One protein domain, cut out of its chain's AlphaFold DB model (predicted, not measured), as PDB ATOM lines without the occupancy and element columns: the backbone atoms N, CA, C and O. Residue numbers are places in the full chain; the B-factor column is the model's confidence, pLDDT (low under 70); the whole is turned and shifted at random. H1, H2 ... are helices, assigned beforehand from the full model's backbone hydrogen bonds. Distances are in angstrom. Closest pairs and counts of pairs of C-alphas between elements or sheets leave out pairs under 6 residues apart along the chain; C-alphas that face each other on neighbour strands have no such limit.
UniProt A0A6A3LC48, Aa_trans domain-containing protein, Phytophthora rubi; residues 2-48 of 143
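This is residues 2 to 48 of the 143 residues of the protein "Aa_trans domain-containing protein" of Phytophthora rubi (UniProt A0A6A3LC48). A short helix, H1, and a much longer one, H2, meet near their ends in a corner and make an open V, with residues 2 to 9 as a tail sticking out before H1. The printed part has 47 residues, with two named helices, H1 then H2, and no named strand; its class is all helix. It is extended, with a radius of gyration of the C-alphas of 15.8 A, and spans 45 by 28 by 18 A.

H1 is residues 10 to 19, beginning at C-alpha 10 (34.938, -25.914, -44.381). H2 is residues 22 to 45, 34.6 A long, and ends at C-alpha 45 (18.383, -56.885, -50.170).

H1 and H2 are close but not clearly touching; their closest C-alphas, of Tyr 17 and Val 25, are 7.0 A apart. They run opposite ways at a steep tilt of 62 degrees. In H1 and H2 every O i to N i+4 pair is within hydrogen-bond range.

The C-alphas farthest apart, of Ala 2 and Asp 48, are 47.7 A apart. The printed part has no cut, and the link from H1 to H2 is tight. Residues 29 to 48 stand free. The pLDDT is under 70 at residues 2 to 7, 17 and 20.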
ATOM      1  N   ALA A   2      48.991 -33.748 -26.867       42.38
ATOM      2  CA  ALA A   2      48.365 -32.764 -27.735       42.38
ATOM      3  C   ALA A   2      47.121 -33.379 -28.384       42.38
ATOM      4  O   ALA A   2      47.212 -34.261 -29.233       42.38
ATOM      5  N   ASP A   3      45.977 -32.977 -27.864       45.94
ATOM      6  CA  ASP A   3      44.744 -32.673 -28.566       45.94
ATOM      7  C   ASP A   3      45.025 -32.287 -30.029       45.94
ATOM      8  O   ASP A   3      45.320 -31.147 -30.373       45.94
ATOM      9  N   ALA A   4      44.982 -33.298 -30.900       54.62
ATOM     10  CA  ALA A   4      44.853 -33.126 -32.337       54.62
ATOM     11  C   ALA A   4      43.420 -32.655 -32.613       54.62
ATOM     12  O   ALA A   4      42.551 -33.446 -32.977       54.62
ATOM     13  N   GLU A   5      43.160 -31.376 -32.363       53.19
ATOM     14  CA  GLU A   5      41.955 -30.705 -32.828       53.19
ATOM     15  C   GLU A   5      42.067 -30.607 -34.357       53.19
ATOM     16  O   GLU A   5      42.729 -29.729 -34.904       53.19
ATOM     17  N   TYR A   6      41.542 -31.621 -35.053       64.75
ATOM     18  CA  TYR A   6      41.427 -31.605 -36.508       64.75
ATOM     19  C   TYR A   6      40.435 -30.502 -36.866       64.75
ATOM     20  O   TYR A   6      39.241 -30.631 -36.593       64.75
ATOM     21  N   ASP A   7      40.956 -29.407 -37.410       62.50
ATOM     22  CA  ASP A   7      40.176 -28.240 -37.800       62.50
ATOM     23  C   ASP A   7      39.212 -28.624 -38.935       62.50
ATOM     24  O   ASP A   7      39.570 -28.680 -40.110       62.50
ATOM     25  N   LEU A   8      37.976 -28.952 -38.551       70.62
ATOM     26  CA  LEU A   8      36.883 -29.337 -39.444       70.62
ATOM     27  C   LEU A   8      36.193 -28.102 -40.056       70.62
ATOM     28  O   LEU A   8      35.025 -28.173 -40.446       70.62
ATOM     29  N   SER A   9      36.861 -26.947 -40.096       78.94
ATOM     30  CA  SER A   9      36.337 -25.781 -40.796       78.94
ATOM     31  C   SER A   9      36.238 -26.068 -42.304       78.94
ATOM     32  O   SER A   9      37.120 -26.704 -42.898       78.94
ATOM     33  N   PRO A  10      35.146 -25.640 -42.963       76.31
ATOM     34  CA  PRO A  10      34.938 -25.914 -44.381       76.31
ATOM     35  C   PRO A  10      36.047 -25.307 -45.250       76.31
ATOM     36  O   PRO A  10      36.420 -25.911 -46.254       76.31
ATOM     37  N   GLU A  11      36.622 -24.169 -44.850       77.31
ATOM     38  CA  GLU A  11      37.789 -23.563 -45.495       77.31
ATOM     39  C   GLU A  11      39.082 -24.391 -45.372       77.31
ATOM     40  O   GLU A  11      39.801 -24.523 -46.367       77.31
ATOM     41  N   ALA A  12      39.384 -24.980 -44.208       77.00
ATOM     42  CA  ALA A  12      40.573 -25.816 -44.028       77.00
ATOM     43  C   ALA A  12      40.479 -27.107 -44.853       77.00
ATOM     44  O   ALA A  12      41.428 -27.467 -45.551       77.00
ATOM     45  N   LEU A  13      39.299 -27.736 -44.872       74.31
ATOM     46  CA  LEU A  13      39.017 -28.929 -45.674       74.31
ATOM     47  C   LEU A  13      39.094 -28.660 -47.181       74.31
ATOM     48  O   LEU A  13      39.603 -29.494 -47.929       74.31
ATOM     49  N   LEU A  14      38.608 -27.502 -47.646       73.94
ATOM     50  CA  LEU A  14      38.710 -27.116 -49.057       73.94
ATOM     51  C   LEU A  14      40.161 -26.876 -49.468       73.94
ATOM     52  O   LEU A  14      40.582 -27.346 -50.523       73.94
ATOM     53  N   ASN A  15      40.929 -26.175 -48.634       76.56
ATOM     54  CA  ASN A  15      42.344 -25.925 -48.889       76.56
ATOM     55  C   ASN A  15      43.152 -27.227 -48.887       76.56
ATOM     56  O   ASN A  15      43.994 -27.425 -49.761       76.56
ATOM     57  N   GLU A  16      42.856 -28.144 -47.966       72.56
ATOM     58  CA  GLU A  16      43.460 -29.474 -47.933       72.56
ATOM     59  C   GLU A  16      43.065 -30.293 -49.168       72.56
ATOM     60  O   GLU A  16      43.927 -30.914 -49.784       72.56
ATOM     61  N   TYR A  17      41.804 -30.239 -49.605       69.38
ATOM     62  CA  TYR A  17      41.330 -30.919 -50.815       69.38
ATOM     63  C   TYR A  17      41.952 -30.352 -52.103       69.38
ATOM     64  O   TYR A  17      42.296 -31.117 -53.001       69.38
ATOM     65  N   HIS A  18      42.147 -29.034 -52.194       72.12
ATOM     66  CA  HIS A  18      42.823 -28.385 -53.322       72.12
ATOM     67  C   HIS A  18      44.333 -28.641 -53.346       72.12
ATOM     68  O   HIS A  18      44.920 -28.749 -54.423       72.12
ATOM     69  N   ASN A  19      44.964 -28.735 -52.173       72.69
ATOM     70  CA  ASN A  19      46.388 -29.036 -52.038       72.69
ATOM     71  C   ASN A  19      46.680 -30.548 -52.124       72.69
ATOM     72  O   ASN A  19      47.809 -30.972 -52.376       72.69
ATOM     73  N   SER A  20      45.653 -31.377 -51.940       67.75
ATOM     74  CA  SER A  20      45.697 -32.819 -52.144       67.75
ATOM     75  C   SER A  20      45.807 -33.129 -53.634       67.75
ATOM     76  O   SER A  20      44.929 -32.801 -54.428       67.75
ATOM     77  N   GLY A  21      46.895 -33.790 -54.037       77.25
ATOM     78  CA  GLY A  21      47.099 -34.177 -55.434       77.25
ATOM     79  C   GLY A  21      45.937 -35.020 -56.001       77.25
ATOM     80  O   GLY A  21      45.198 -35.658 -55.242       77.25
ATOM     81  N   PRO A  22      45.799 -35.113 -57.338       78.12
ATOM     82  CA  PRO A  22      44.654 -35.754 -58.002       78.12
ATOM     83  C   PRO A  22      44.420 -37.209 -57.563       78.12
ATOM     84  O   PRO A  22      43.293 -37.694 -57.552       78.12
ATOM     85  N   VAL A  23      45.475 -37.904 -57.133       78.38
ATOM     86  CA  VAL A  23      45.416 -39.282 -56.624       78.38
ATOM     87  C   VAL A  23      44.658 -39.384 -55.295       78.38
ATOM     88  O   VAL A  23      43.942 -40.355 -55.059       78.38
ATOM     89  N   VAL A  24      44.801 -38.393 -54.417       82.62
ATOM     90  CA  VAL A  24      44.144 -38.375 -53.105       82.62
ATOM     91  C   VAL A  24      42.658 -38.061 -53.278       82.62
ATOM     92  O   VAL A  24      41.809 -38.749 -52.714       82.62
ATOM     93  N   VAL A  25      42.336 -37.102 -54.150       82.69
ATOM     94  CA  VAL A  25      40.957 -36.800 -54.551       82.69
ATOM     95  C   VAL A  25      40.257 -38.041 -55.112       82.69
ATOM     96  O   VAL A  25      39.160 -38.381 -54.668       82.69
ATOM     97  N   MET A  26      40.913 -38.779 -56.016       85.19
ATOM     98  CA  MET A  26      40.374 -40.032 -56.557       85.19
ATOM     99  C   MET A  26      40.074 -41.055 -55.457       85.19
ATOM    100  O   MET A  26      39.002 -41.651 -55.470       85.19
ATOM    101  N   LYS A  27      40.952 -41.214 -54.457       86.00
ATOM    102  CA  LYS A  27      40.702 -42.105 -53.310       86.00
ATOM    103  C   LYS A  27      39.457 -41.709 -52.514       86.00
ATOM    104  O   LYS A  27      38.656 -42.582 -52.186       86.00
ATOM    105  N   TYR A  28      39.277 -40.419 -52.220       84.62
ATOM    106  CA  TYR A  28      38.099 -39.934 -51.490       84.62
ATOM    107  C   TYR A  28      36.805 -40.159 -52.273       84.62
ATOM    108  O   TYR A  28      35.807 -40.612 -51.708       84.62
ATOM    109  N   VAL A  29      36.822 -39.880 -53.578       89.06
ATOM    110  CA  VAL A  29      35.669 -40.104 -54.458       89.06
ATOM    111  C   VAL A  29      35.352 -41.595 -54.561       89.06
ATOM    112  O   VAL A  29      34.194 -41.976 -54.397       89.06
ATOM    113  N   THR A  30      36.359 -42.455 -54.742       92.06
ATOM    114  CA  THR A  30      36.174 -43.912 -54.749       92.06
ATOM    115  C   THR A  30      35.583 -44.404 -53.434       92.06
ATOM    116  O   THR A  30      34.634 -45.175 -53.466       92.06
ATOM    117  N   LEU A  31      36.068 -43.929 -52.284       92.81
ATOM    118  CA  LEU A  31      35.514 -44.312 -50.985       92.81
ATOM    119  C   LEU A  31      34.032 -43.928 -50.867       92.81
ATOM    120  O   LEU A  31      33.224 -44.756 -50.452       92.81
ATOM    121  N   ARG A  32      33.655 -42.714 -51.293       93.06
ATOM    122  CA  ARG A  32      32.246 -42.291 -51.314       93.06
ATOM    123  C   ARG A  32      31.397 -43.182 -52.214       93.06
ATOM    124  O   ARG A  32      30.335 -43.618 -51.788       93.06
ATOM    125  N   ILE A  33      31.870 -43.482 -53.424       95.12
ATOM    126  CA  ILE A  33      31.160 -44.370 -54.353       95.12
ATOM    127  C   ILE A  33      31.009 -45.766 -53.742       95.12
ATOM    128  O   ILE A  33      29.909 -46.303 -53.747       95.12
ATOM    129  N   CYS A  34      32.068 -46.327 -53.152       95.81
ATOM    130  CA  CYS A  34      32.016 -47.628 -52.488       95.81
ATOM    131  C   CYS A  34      30.972 -47.655 -51.368       95.81
ATOM    132  O   CYS A  34      30.159 -48.572 -51.324       95.81
ATOM    133  N   VAL A  35      30.954 -46.643 -50.493       94.19
ATOM    134  CA  VAL A  35      29.962 -46.551 -49.411       94.19
ATOM    135  C   VAL A  35      28.545 -46.477 -49.980       94.19
ATOM    136  O   VAL A  35      27.679 -47.223 -49.537       94.19
ATOM    137  N   VAL A  36      28.303 -45.642 -50.995       95.19
ATOM    138  CA  VAL A  36      26.976 -45.515 -51.622       95.19
ATOM    139  C   VAL A  36      26.537 -46.818 -52.289       95.19
ATOM    140  O   VAL A  36      25.389 -47.219 -52.132       95.19
ATOM    141  N   VAL A  37      27.434 -47.508 -52.997       95.75
ATOM    142  CA  VAL A  37      27.136 -48.796 -53.641       95.75
ATOM    143  C   VAL A  37      26.803 -49.861 -52.598       95.75
ATOM    144  O   VAL A  37      25.829 -50.586 -52.769       95.75
ATOM    145  N   LEU A  38      27.559 -49.931 -51.499       90.62
ATOM    146  CA  LEU A  38      27.262 -50.847 -50.397       90.62
ATOM    147  C   LEU A  38      25.891 -50.551 -49.784       90.62
ATOM    148  O   LEU A  38      25.085 -51.463 -49.639       90.62
ATOM    149  N   LEU A  39      25.597 -49.282 -49.487       87.88
ATOM    150  CA  LEU A  39      24.292 -48.873 -48.964       87.88
ATOM    151  C   LEU A  39      23.153 -49.207 -49.935       87.88
ATOM    152  O   LEU A  39      22.090 -49.635 -49.498       87.88
ATOM    153  N   LEU A  40      23.374 -49.061 -51.241       90.75
ATOM    154  CA  LEU A  40      22.390 -49.397 -52.267       90.75
ATOM    155  C   LEU A  40      22.132 -50.906 -52.346       90.75
ATOM    156  O   LEU A  40      20.979 -51.318 -52.417       90.75
ATOM    157  N   ILE A  41      23.179 -51.732 -52.286       87.56
ATOM    158  CA  ILE A  41      23.038 -53.196 -52.251       87.56
ATOM    159  C   ILE A  41      22.250 -53.619 -51.006       87.56
ATOM    160  O   ILE A  41      21.300 -54.390 -51.118       87.56
ATOM    161  N   LEU A  42      22.600 -53.071 -49.837       83.44
ATOM    162  CA  LEU A  42      21.888 -53.337 -48.584       83.44
ATOM    163  C   LEU A  42      20.419 -52.900 -48.668       83.44
ATOM    164  O   LEU A  42      19.546 -53.639 -48.232       83.44
ATOM    165  N   ALA A  43      20.126 -51.749 -49.279       83.19
ATOM    166  CA  ALA A  43      18.758 -51.266 -49.456       83.19
ATOM    167  C   ALA A  43      17.912 -52.149 -50.391       83.19
ATOM    168  O   ALA A  43      16.702 -52.240 -50.206       83.19
ATOM    169  N   ILE A  44      18.527 -52.787 -51.392       83.12
ATOM    170  CA  ILE A  44      17.832 -53.719 -52.291       83.12
ATOM    171  C   ILE A  44      17.536 -55.037 -51.571       83.12
ATOM    172  O   ILE A  44      16.421 -55.534 -51.667       83.12
ATOM    173  N   ILE A  45      18.520 -55.590 -50.854       77.31
ATOM    174  CA  ILE A  45      18.383 -56.885 -50.170       77.31
ATOM    175  C   ILE A  45      17.420 -56.781 -48.982       77.31
ATOM    176  O   ILE A  45      16.590 -57.657 -48.788       77.31
ATOM    177  N   PHE A  46      17.498 -55.696 -48.210       72.75
ATOM    178  CA  PHE A  46      16.719 -55.509 -46.983       72.75
ATOM    179  C   PHE A  46      15.491 -54.624 -47.174       72.75
ATOM    180  O   PHE A  46      15.029 -54.004 -46.219       72.75
ATOM    181  N   LYS A  47      14.961 -54.543 -48.400       73.12
ATOM    182  CA  LYS A  47      13.795 -53.712 -48.725       73.12
ATOM    183  C   LYS A  47      12.613 -53.988 -47.787       73.12
ATOM    184  O   LYS A  47      11.989 -53.037 -47.323       73.12
ATOM    185  N   ASP A  48      12.341 -55.261 -47.509       70.62
ATOM    186  CA  ASP A  48      11.150 -55.691 -46.768       70.62
ATOM    187  C   ASP A  48      11.399 -55.822 -45.250       70.62
ATOM    188  O   ASP A  48      10.466 -55.734 -44.458       70.62
TER     189      ASP A  48